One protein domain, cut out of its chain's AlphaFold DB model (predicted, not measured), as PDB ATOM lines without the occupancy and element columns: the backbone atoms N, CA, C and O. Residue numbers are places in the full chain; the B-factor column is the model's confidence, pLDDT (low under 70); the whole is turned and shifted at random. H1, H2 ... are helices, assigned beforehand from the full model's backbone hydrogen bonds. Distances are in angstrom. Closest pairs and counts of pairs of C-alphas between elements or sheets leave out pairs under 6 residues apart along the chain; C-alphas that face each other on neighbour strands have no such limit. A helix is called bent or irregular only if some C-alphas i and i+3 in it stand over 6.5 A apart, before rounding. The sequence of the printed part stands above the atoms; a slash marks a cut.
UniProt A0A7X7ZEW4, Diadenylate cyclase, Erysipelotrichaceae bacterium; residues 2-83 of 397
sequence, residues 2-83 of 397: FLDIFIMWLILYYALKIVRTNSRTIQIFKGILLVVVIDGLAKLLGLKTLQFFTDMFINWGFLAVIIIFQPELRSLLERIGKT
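AT A GLANCE: This is residues 2 to 83 of the 397 residues of the protein "Diadenylate cyclase" of Erysipelotrichaceae bacterium (UniProt A0A7X7ZEW4). Long bent H3 and H2 form a helical hairpin opening as a narrow V, and H1 makes a corner with H2 at its open end. Residues 2 to 15 and 73 to 83 stick out. The printed part has 82 residues, 77 of them in three named helices, H1, H2 and H3 in chain order, with no named strand; its class is all helix, and it is loose, with a radius of gyration of the C-alphas of 16.3 A and spans of 51 by 34 by 21 A.

IN THESE COORDINATES: H3, residues 48 to 81, is one helix by its hydrogen bonds but bent: C-alphas 68 and 71 are 7.3 A apart. Its arms are H3a, residues 48 to 68, 28.8 A, and H3b, residues 71 to 81, 14.8 A, ending at (-69.290, 5.715, 29.009). H2, residues 23 to 45, spans 33.0 A; H1, residues 2 to 21, 28.7 A from (-60.338, 35.375, 23.479).

HOW THE PARTS SIT: H2 and H3a, a hairpin, touch with residues 35 to 43 and 48 to 55 alone, opposite ways at a shallow tilt of 21 degrees; their closest C-alphas, Ala 42 and Gln 51, are 5.7 A apart. H1 and H2 touch only at the corner, closest C-alphas Val 19 and Thr 25, 5.6 A. H1 is apart from both arms. Every O i to N i+4 pair is within hydrogen-bond range in H1 and H3b, 18 of 19 in H2, 16 of 17 in H3a.

THE WHOLE: The C-alphas of Gly 46 and Thr 83 are farthest apart, 51.9 A. The printed part has no cut; both links are tight. Residues 18 to 21 and 78 to 83 have pLDDT under 70.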
ATOM      1  N   PHE A   2     -60.949  35.716  22.174       91.69
ATOM      2  CA  PHE A   2     -60.338  35.375  23.479       91.69
ATOM      3  C   PHE A   2     -60.896  34.097  24.122       91.69
ATOM      4  O   PHE A   2     -60.125  33.300  24.641       91.69
ATOM      5  N   LEU A   3     -62.213  33.865  24.027       93.25
ATOM      6  CA  LEU A   3     -62.838  32.622  24.502       93.25
ATOM      7  C   LEU A   3     -62.317  31.386  23.749       93.25
ATOM      8  O   LEU A   3     -62.086  30.349  24.354       93.25
ATOM      9  N   ASP A   4     -62.096  31.524  22.444       92.44
ATOM     10  CA  ASP A   4     -61.594  30.449  21.586       92.44
ATOM     11  C   ASP A   4     -60.131  30.113  21.922       92.44
ATOM     12  O   ASP A   4     -59.788  28.961  22.162       92.44
ATOM     13  N   ILE A   5     -59.291  31.139  22.100       95.19
ATOM     14  CA  ILE A   5     -57.906  30.981  22.571       95.19
ATOM     15  C   ILE A   5     -57.870  30.342  23.964       95.19
ATOM     16  O   ILE A   5     -57.040  29.472  24.211       95.19
ATOM     17  N   PHE A   6     -58.771  30.741  24.866       95.75
ATOM     18  CA  PHE A   6     -58.856  30.167  26.207       95.75
ATOM     19  C   PHE A   6     -59.247  28.689  26.164       95.75
ATOM     20  O   PHE A   6     -58.570  27.876  26.785       95.75
ATOM     21  N   ILE A   7     -60.278  28.327  25.395       92.88
ATOM     22  CA  ILE A   7     -60.712  26.934  25.213       92.88
ATOM     23  C   ILE A   7     -59.595  26.104  24.576       92.88
ATOM     24  O   ILE A   7     -59.275  25.028  25.077       92.88
ATOM     25  N   MET A   8     -58.957  26.615  23.522       94.56
ATOM     26  CA  MET A   8     -57.857  25.929  22.850       94.56
ATOM     27  C   MET A   8     -56.659  25.732  23.787       94.56
ATOM     28  O   MET A   8     -56.075  24.651  23.827       94.56
ATOM     29  N   TRP A   9     -56.325  26.739  24.599       95.25
ATOM     30  CA  TRP A   9     -55.289  26.642  25.626       95.25
ATOM     31  C   TRP A   9     -55.628  25.589  26.686       95.25
ATOM     32  O   TRP A   9     -54.762  24.809  27.073       95.25
ATOM     33  N   LEU A  10     -56.891  25.518  27.111       91.06
ATOM     34  CA  LEU A  10     -57.389  24.544  28.081       91.06
ATOM     35  C   LEU A  10     -57.286  23.108  27.539       91.06
ATOM     36  O   LEU A  10     -56.750  22.227  28.215       91.06
ATOM     37  N   ILE A  11     -57.732  22.890  26.298       88.38
ATOM     38  CA  ILE A  11     -57.626  21.605  25.592       88.38
ATOM     39  C   ILE A  11     -56.155  21.197  25.459       88.38
ATOM     40  O   ILE A  11     -55.793  20.076  25.817       88.38
ATOM     41  N   LEU A  12     -55.291  22.113  25.010       87.88
ATOM     42  CA  LEU A  12     -53.858  21.864  24.860       87.88
ATOM     43  C   LEU A  12     -53.194  21.543  26.206       87.88
ATOM     44  O   LEU A  12     -52.385  20.620  26.295       87.88
ATOM     45  N   TYR A  13     -53.551  22.267  27.266       89.44
ATOM     46  CA  TYR A  13     -53.039  22.036  28.613       89.44
ATOM     47  C   TYR A  13     -53.401  20.637  29.126       89.44
ATOM     48  O   TYR A  13     -52.521  19.912  29.596       89.44
ATOM     49  N   TYR A  14     -54.663  20.211  28.993       82.44
ATOM     50  CA  TYR A  14     -55.076  18.860  29.391       82.44
ATOM     51  C   TYR A  14     -54.450  17.772  28.512       82.44
ATOM     52  O   TYR A  14     -54.023  16.745  29.046       82.44
ATOM     53  N   ALA A  15     -54.315  18.009  27.205       77.12
ATOM     54  CA  ALA A  15     -53.621  17.104  26.291       77.12
ATOM     55  C   ALA A  15     -52.135  16.931  26.664       77.12
ATOM     56  O   ALA A  15     -51.609  15.822  26.652       77.12
ATOM     57  N   LEU A  16     -51.445  17.997  27.075       78.44
ATOM     58  CA  LEU A  16     -50.066  17.891  27.566       78.44
ATOM     59  C   LEU A  16     -49.990  17.227  28.947       78.44
ATOM     60  O   LEU A  16     -49.065  16.457  29.212       78.44
ATOM     61  N   LYS A  17     -50.964  17.485  29.825       75.94
ATOM     62  CA  LYS A  17     -51.034  16.871  31.157       75.94
ATOM     63  C   LYS A  17     -51.208  15.353  31.069       75.94
ATOM     64  O   LYS A  17     -50.484  14.646  31.764       75.94
ATOM     65  N   ILE A  18     -52.102  14.852  30.208       66.81
ATOM     66  CA  ILE A  18     -52.338  13.403  30.054       66.81
ATOM     67  C   ILE A  18     -51.094  12.686  29.509       66.81
ATOM     68  O   ILE A  18     -50.701  11.646  30.034       66.81
ATOM     69  N   VAL A  19     -50.400  13.293  28.537       67.94
ATOM     70  CA  VAL A  19     -49.152  12.756  27.966       67.94
ATOM     71  C   VAL A  19     -48.035  12.687  29.010       67.94
ATOM     72  O   VAL A  19     -47.187  11.799  28.948       67.94
ATOM     73  N   ARG A  20     -48.026  13.603  29.985       67.31
ATOM     74  CA  ARG A  20     -46.990  13.660  31.022       67.31
ATOM     75  C   ARG A  20     -47.170  12.610  32.124       67.31
ATOM     76  O   ARG A  20     -46.175  12.223  32.729       67.31
ATOM     77  N   THR A  21     -48.395  12.156  32.384       63.50
ATOM     78  CA  THR A  21     -48.676  11.169  33.441       63.50
ATOM     79  C   THR A  21     -48.201   9.765  33.067       63.50
ATOM     80  O   THR A  21     -47.727   9.032  33.930       63.50
ATOM     81  N   ASN A  22     -48.282   9.390  31.786       70.81
ATOM     82  CA  ASN A  22     -47.920   8.050  31.327       70.81
ATOM     83  C   ASN A  22     -46.505   8.026  30.717       70.81
ATOM     84  O   ASN A  22     -46.228   8.614  29.667       70.81
ATOM     85  N   SER A  23     -45.597   7.296  31.369       73.62
ATOM     86  CA  SER A  23     -44.203   7.130  30.939       73.62
ATOM     87  C   SER A  23     -44.050   6.382  29.607       73.62
ATOM     88  O   SER A  23     -43.022   6.522  28.948       73.62
ATOM     89  N   ARG A  24     -45.059   5.631  29.151       72.88
ATOM     90  CA  ARG A  24     -45.079   5.035  27.806       72.88
ATOM     91  C   ARG A  24     -45.411   6.088  26.746       72.88
ATOM     92  O   ARG A  24     -44.736   6.187  25.723       72.88
ATOM     93  N   THR A  25     -46.400   6.933  27.019       78.12
ATOM     94  CA  THR A  25     -46.841   7.997  26.108       78.12
ATOM     95  C   THR A  25     -45.759   9.058  25.909       78.12
ATOM     96  O   THR A  25     -45.554   9.512  24.783       78.12
ATOM     97  N   ILE A  26     -44.987   9.393  26.954       81.00
ATOM     98  CA  ILE A  26     -43.864  10.340  26.828       81.00
ATOM     99  C   ILE A  26     -42.776   9.825  25.871       81.00
ATOM    100  O   ILE A  26     -42.139  10.626  25.190       81.00
ATOM    101  N   GLN A  27     -42.550   8.507  25.788       80.50
ATOM    102  CA  GLN A  27     -41.571   7.915  24.868       80.50
ATOM    103  C   GLN A  27     -42.050   8.008  23.417       80.50
ATOM    104  O   GLN A  27     -41.285   8.426  22.548       80.50
ATOM    105  N   ILE A  28     -43.327   7.705  23.167       85.00
ATOM    106  CA  ILE A  28     -43.947   7.832  21.841       85.00
ATOM    107  C   ILE A  28     -43.906   9.295  21.383       85.00
ATOM    108  O   ILE A  28     -43.487   9.585  20.263       85.00
ATOM    109  N   PHE A  29     -44.253  10.232  22.269       85.25
ATOM    110  CA  PHE A  29     -44.222  11.663  21.968       85.25
ATOM    111  C   PHE A  29     -42.801  12.164  21.670       85.25
ATOM    112  O   PHE A  29     -42.607  12.920  20.722       85.25
ATOM    113  N   LYS A  30     -41.789  11.700  22.421       86.50
ATOM    114  CA  LYS A  30     -40.372  11.971  22.116       86.50
ATOM    115  C   LYS A  30     -39.973  11.445  20.733       86.50
ATOM    116  O   LYS A  30     -39.247  12.136  20.027       86.50
ATOM    117  N   GLY A  31     -40.459  10.266  20.340       89.44
ATOM    118  CA  GLY A  31     -40.236   9.701  19.006       89.44
ATOM    119  C   GLY A  31     -40.850  10.553  17.893       89.44
ATOM    120  O   GLY A  31     -40.163  10.894  16.935       89.44
ATOM    121  N   ILE A  32     -42.109  10.971  18.049       89.12
ATOM    122  CA  ILE A  32     -42.790  11.857  17.089       89.12
ATOM    123  C   ILE A  32     -42.065  13.206  16.994       89.12
ATOM    124  O   ILE A  32     -41.782  13.679  15.895       89.12
ATOM    125  N   LEU A  33     -41.705  13.805  18.134       90.06
ATOM    126  CA  LEU A  33     -40.967  15.069  18.179       90.06
ATOM    127  C   LEU A  33     -39.611  14.955  17.469       90.06
ATOM    128  O   LEU A  33     -39.238  15.855  16.722       90.06
ATOM    129  N   LEU A  34     -38.894  13.843  17.659       91.62
ATOM    130  CA  LEU A  34     -37.630  13.575  16.976       91.62
ATOM    131  C   LEU A  34     -37.807  13.542  15.451       91.62
ATOM    132  O   LEU A  34     -37.020  14.164  14.742       91.62
ATOM    133  N   VAL A  35     -38.844  12.865  14.948       90.81
ATOM    134  CA  VAL A  35     -39.143  12.806  13.505       90.81
ATOM    135  C   VAL A  35     -39.427  14.204  12.942       90.81
ATOM    136  O   VAL A  35     -38.893  14.549  11.891       90.81
ATOM    137  N   VAL A  36     -40.188  15.037  13.659       91.00
ATOM    138  CA  VAL A  36     -40.471  16.431  13.256       91.00
ATOM    139  C   VAL A  36     -39.203  17.291  13.243       91.00
ATOM    140  O   VAL A  36     -39.014  18.107  12.342       91.00
ATOM    141  N   VAL A  37     -38.302  17.108  14.211       93.38
ATOM    142  CA  VAL A  37     -37.007  17.805  14.228       93.38
ATOM    143  C   VAL A  37     -36.155  17.394  13.027       93.38
ATOM    144  O   VAL A  37     -35.589  18.260  12.363       93.38
ATOM    145  N   ILE A  38     -36.093  16.096  12.708       91.88
ATOM    146  CA  ILE A  38     -35.360  15.587  11.539       91.88
ATOM    147  C   ILE A  38     -35.937  16.161  10.239       91.88
ATOM    148  O   ILE A  38     -35.162  16.587   9.386       91.88
ATOM    149  N   ASP A  39     -37.264  16.235  10.104       91.00
ATOM    150  CA  ASP A  39     -37.932  16.871   8.960       91.00
ATOM    151  C   ASP A  39     -37.536  18.351   8.814       91.00
ATOM    152  O   ASP A  39     -37.129  18.803   7.741       91.00
ATOM    153  N   GLY A  40     -37.581  19.104   9.918       91.62
ATOM    154  CA  GLY A  40     -37.175  20.509   9.948       91.62
ATOM    155  C   GLY A  40     -35.712  20.707   9.545       91.62
ATOM    156  O   GLY A  40     -35.407  21.594   8.745       91.62
ATOM    157  N   LEU A  41     -34.809  19.850  10.033       92.88
ATOM    158  CA  LEU A  41     -33.399  19.861   9.632       92.88
ATOM    159  C   LEU A  41     -33.223  19.486   8.156       92.88
ATOM    160  O   LEU A  41     -32.430  20.122   7.464       92.88
ATOM    161  N   ALA A  42     -33.962  18.493   7.656       93.19
ATOM    162  CA  ALA A  42     -33.909  18.079   6.257       93.19
ATOM    163  C   ALA A  42     -34.326  19.221   5.320       93.19
ATOM    164  O   ALA A  42     -33.651  19.466   4.317       93.19
ATOM    165  N   LYS A  43     -35.382  19.959   5.684       90.94
ATOM    166  CA  LYS A  43     -35.867  21.143   4.958       90.94
ATOM    167  C   LYS A  43     -34.874  22.302   5.024       90.94
ATOM    168  O   LYS A  43     -34.618  22.927   3.999       90.94
ATOM    169  N   LEU A  44     -34.269  22.546   6.188       93.56
ATOM    170  CA  LEU A  44     -33.259  23.596   6.365       93.56
ATOM    171  C   LEU A  44     -31.985  23.324   5.549       93.56
ATOM    172  O   LEU A  44     -31.416  24.243   4.966       93.56
ATOM    173  N   LEU A  45     -31.547  22.064   5.493       93.31
ATOM    174  CA  LEU A  45     -30.339  21.624   4.785       93.31
ATOM    175  C   LEU A  45     -30.582  21.316   3.294       93.31
ATOM    176  O   LEU A  45     -29.632  21.031   2.569       93.31
ATOM    177  N   GLY A  46     -31.835  21.342   2.824       92.25
ATOM    178  CA  GLY A  46     -32.197  21.044   1.433       92.25
ATOM    179  C   GLY A  46     -32.042  19.568   1.030       92.25
ATOM    180  O   GLY A  46     -31.873  19.257  -0.152       92.25
ATOM    181  N   LEU A  47     -32.089  18.640   1.991       94.44
ATOM    182  CA  LEU A  47     -31.891  17.203   1.777       94.44
ATOM    183  C   LEU A  47     -33.148  16.548   1.176       94.44
ATOM    184  O   LEU A  47     -33.950  15.945   1.887       94.44
ATOM    185  N   LYS A  48     -33.296  16.614  -0.154       91.25
ATOM    186  CA  LYS A  48     -34.488  16.122  -0.879       91.25
ATOM    187  C   LYS A  48     -34.837  14.652  -0.613       91.25
ATOM    188  O   LYS A  48     -36.008  14.321  -0.472       91.25
ATOM    189  N   THR A  49     -33.840  13.768  -0.539       92.62
ATOM    190  CA  THR A  49     -34.074  12.336  -0.286       92.62
ATOM    191  C   THR A  49     -34.585  12.095   1.130       92.62
ATOM    192  O   THR A  49     -35.533  11.340   1.317       92.62
ATOM    193  N   LEU A  50     -33.983  12.756   2.123       91.06
ATOM    194  CA  LEU A  50     -34.405  12.635   3.516       91.06
ATOM    195  C   LEU A  50     -35.818  13.194   3.693       91.06
ATOM    196  O   LEU A  50     -36.654  12.520   4.278       91.06
ATOM    197  N   GLN A  51     -36.099  14.350   3.086       91.44
ATOM    198  CA  GLN A  51     -37.431  14.946   3.071       91.44
ATOM    199  C   GLN A  51     -38.482  13.988   2.486       91.44
ATOM    200  O   GLN A  51     -39.523  13.803   3.101       91.44
ATOM    201  N   PHE A  52     -38.205  13.317   1.360       93.19
ATOM    202  CA  PHE A  52     -39.136  12.337   0.783       93.19
ATOM    203  C   PHE A  52     -39.488  11.210   1.766       93.19
ATOM    204  O   PHE A  52     -40.659  10.861   1.920       93.19
ATOM    205  N   PHE A  53     -38.489  10.656   2.461       92.38
ATOM    206  CA  PHE A  53     -38.737   9.631   3.474       92.38
ATOM    207  C   PHE A  53     -39.533  10.193   4.650       92.38
ATOM    208  O   PHE A  53     -40.521   9.583   5.055       92.38
ATOM    209  N   THR A  54     -39.138  11.344   5.194       90.56
ATOM    210  CA  THR A  54     -39.804  11.925   6.364       90.56
ATOM    211  C   THR A  54     -41.236  12.361   6.054       90.56
ATOM    212  O   THR A  54     -42.125  12.087   6.854       90.56
ATOM    213  N   ASP A  55     -41.503  12.907   4.866       89.75
ATOM    214  CA  ASP A  55     -42.853  13.232   4.392       89.75
ATOM    215  C   ASP A  55     -43.717  11.962   4.263       89.75
ATOM    216  O   ASP A  55     -44.891  11.964   4.643       89.75
ATOM    217  N   MET A  56     -43.155  10.844   3.789       90.88
ATOM    218  CA  MET A  56     -43.865   9.560   3.759       90.88
ATOM    219  C   MET A  56     -44.172   9.056   5.177       90.88
ATOM    220  O   MET A  56     -45.302   8.649   5.453       90.88
ATOM    221  N   PHE A  57     -43.208   9.148   6.099       90.81
ATOM    222  CA  PHE A  57     -43.405   8.796   7.507       90.81
ATOM    223  C   PHE A  57     -44.436   9.678   8.206       90.81
ATOM    224  O   PHE A  57     -45.201   9.157   9.003       90.81
ATOM    225  N   ILE A  58     -44.492  10.983   7.933       89.94
ATOM    226  CA  ILE A  58     -45.477  11.889   8.541       89.94
ATOM    227  C   ILE A  58     -46.882  11.589   8.002       89.94
ATOM    228  O   ILE A  58     -47.822  11.475   8.791       89.94
ATOM    229  N   ASN A  59     -47.020  11.390   6.686       90.44
ATOM    230  CA  ASN A  59     -48.308  11.082   6.055       90.44
ATOM    231  C   ASN A  59     -48.920   9.772   6.578       90.44
ATOM    232  O   ASN A  59     -50.087   9.746   6.961       90.44
ATOM    233  N   TRP A  60     -48.135   8.693   6.644       92.75
ATOM    234  CA  TRP A  60     -48.591   7.415   7.213       92.75
ATOM    235  C   TRP A  60     -48.546   7.395   8.747       92.75
ATOM    236  O   TRP A  60     -49.244   6.611   9.394       92.75
ATOM    237  N   GLY A  61     -47.754   8.284   9.341       90.19
ATOM    238  CA  GLY A  61     -47.545   8.399  10.777       90.19
ATOM    239  C   GLY A  61     -48.812   8.780  11.520       90.19
ATOM    240  O   GLY A  61     -49.045   8.250  12.599       90.19
ATOM    241  N   PHE A  62     -49.680   9.611  10.934       87.81
ATOM    242  CA  PHE A  62     -50.979   9.922  11.537       87.81
ATOM    243  C   PHE A  62     -51.821   8.657  11.780       87.81
ATOM    244  O   PHE A  62     -52.353   8.470  12.874       87.81
ATOM    245  N   LEU A  63     -51.879   7.748  10.799       92.50
ATOM    246  CA  LEU A  63     -52.592   6.476  10.938       92.50
ATOM    247  C   LEU A  63     -51.930   5.571  11.988       92.50
ATOM    248  O   LEU A  63     -52.619   5.007  12.836       92.50
ATOM    249  N   ALA A  64     -50.597   5.473  11.973       89.25
ATOM    250  CA  ALA A  64     -49.849   4.704  12.967       89.25
ATOM    251  C   ALA A  64     -50.079   5.227  14.396       89.25
ATOM    252  O   ALA A  64     -50.270   4.436  15.317       89.25
ATOM    253  N   VAL A  65     -50.125   6.551  14.582       87.56
ATOM    254  CA  VAL A  65     -50.443   7.189  15.867       87.56
ATOM    255  C   VAL A  65     -51.843   6.793  16.327       87.56
ATOM    256  O   VAL A  65     -51.983   6.370  17.468       87.56
ATOM    257  N   ILE A  66     -52.864   6.844  15.465       88.31
ATOM    258  CA  ILE A  66     -54.223   6.411  15.837       88.31
ATOM    259  C   ILE A  66     -54.236   4.952  16.306       88.31
ATOM    260  O   ILE A  66     -54.835   4.657  17.338       88.31
ATOM    261  N   ILE A  67     -53.561   4.048  15.589       90.19
ATOM    262  CA  ILE A  67     -53.504   2.621  15.945       90.19
ATOM    263  C   ILE A  67     -52.789   2.422  17.290       90.19
ATOM    264  O   ILE A  67     -53.274   1.693  18.150       90.19
ATOM    265  N   ILE A  68     -51.664   3.108  17.514       85.38
ATOM    266  CA  ILE A  68     -50.907   3.023  18.772       85.38
ATOM    267  C   ILE A  68     -51.708   3.598  19.951       85.38
ATOM    268  O   ILE A  68     -51.647   3.060  21.055       85.38
ATOM    269  N   PHE A  69     -52.462   4.678  19.730       84.94
ATOM    270  CA  PHE A  69     -53.304   5.322  20.743       84.94
ATOM    271  C   PHE A  69     -54.699   4.698  20.873       84.94
ATOM    272  O   PHE A  69     -55.452   5.091  21.763       84.94
ATOM    273  N   GLN A  70     -55.049   3.706  20.050       89.00
ATOM    274  CA  GLN A  70     -56.316   2.980  20.127       89.00
ATOM    275  C   GLN A  70     -56.681   2.514  21.554       89.00
ATOM    276  O   GLN A  70     -57.812   2.780  21.965       89.00
ATOM    277  N   PRO A  71     -55.787   1.870  22.340       78.81
ATOM    278  CA  PRO A  71     -56.109   1.470  23.713       78.81
ATOM    279  C   PRO A  71     -56.429   2.657  24.634       78.81
ATOM    280  O   PRO A  71     -57.328   2.553  25.464       78.81
ATOM    281  N   GLU A  72     -55.760   3.798  24.459       81.81
ATOM    282  CA  GLU A  72     -56.005   4.996  25.272       81.81
ATOM    283  C   GLU A  72     -57.332   5.661  24.901       81.81
ATOM    284  O   GLU A  72     -58.126   5.998  25.777       81.81
ATOM    285  N   LEU A  73     -57.624   5.791  23.599       80.75
ATOM    286  CA  LEU A  73     -58.914   6.291  23.115       80.75
ATOM    287  C   LEU A  73     -60.067   5.412  23.606       80.75
ATOM    288  O   LEU A  73     -61.097   5.925  24.039       80.75
ATOM    289  N   ARG A  74     -59.871   4.089  23.593       80.25
ATOM    290  CA  ARG A  74     -60.823   3.129  24.145       80.25
ATOM    291  C   ARG A  74     -61.015   3.329  25.647       80.25
ATOM    292  O   ARG A  74     -62.153   3.488  26.068       80.25
ATOM    293  N   SER A  75     -59.941   3.396  26.436       70.56
ATOM    294  CA  SER A  75     -60.036   3.614  27.888       70.56
ATOM    295  C   SER A  75     -60.717   4.945  28.231       70.56
ATOM    296  O   SER A  75     -61.529   5.011  29.150       70.56
ATOM    297  N   LEU A  76     -60.446   6.014  27.475       72.69
ATOM    298  CA  LEU A  76     -61.112   7.307  27.648       72.69
ATOM    299  C   LEU A  76     -62.614   7.222  27.356       72.69
ATOM    300  O   LEU A  76     -63.414   7.733  28.139       72.69
ATOM    301  N   LEU A  77     -63.008   6.557  26.267       74.94
ATOM    302  CA  LEU A  77     -64.418   6.330  25.940       74.94
ATOM    303  C   LEU A  77     -65.103   5.419  26.958       74.94
ATOM    304  O   LEU A  77     -66.253   5.661  27.297       74.94
ATOM    305  N   GLU A  78     -64.405   4.417  27.488       68.88
ATOM    306  CA  GLU A  78     -64.903   3.570  28.573       68.88
ATOM    307  C   GLU A  78     -65.113   4.390  29.852       68.88
ATOM    308  O   GLU A  78     -66.159   4.267  30.482       68.88
ATOM    309  N   ARG A  79     -64.193   5.296  30.205       63.50
ATOM    310  CA  ARG A  79     -64.337   6.213  31.352       63.50
ATOM    311  C   ARG A  79     -65.504   7.185  31.181       63.50
ATOM    312  O   ARG A  79     -66.236   7.428  32.133       63.50
ATOM    313  N   ILE A  80     -65.696   7.721  29.977       67.12
ATOM    314  CA  ILE A  80     -66.818   8.617  29.653       67.12
ATOM    315  C   ILE A  80     -68.139   7.830  29.588       67.12
ATOM    316  O   ILE A  80     -69.174   8.314  30.036       67.12
ATOM    317  N   GLY A  81     -68.124   6.599  29.074       62.41
ATOM    318  CA  GLY A  81     -69.290   5.715  29.009       62.41
ATOM    319  C   GLY A  81     -69.730   5.219  30.385       62.41
ATOM    320  O   GLY A  81     -70.923   5.119  30.658       62.41
ATOM    321  N   LYS A  82     -68.781   5.009  31.299       57.69
ATOM    322  CA  LYS A  82     -69.013   4.720  32.718       57.69
ATOM    323  C   LYS A  82     -69.312   5.992  33.523       57.69
ATOM    324  O   LYS A  82     -68.834   6.143  34.646       57.69
ATOM    325  N   THR A  83     -70.141   6.899  32.998       48.03
ATOM    326  CA  THR A  83     -70.673   8.065  33.738       48.03
ATOM    327  C   THR A  83     -71.666   7.621  34.832       48.03
ATOM    328  O   THR A  83     -72.825   8.007  34.859       48.03
TER     329      THR A  83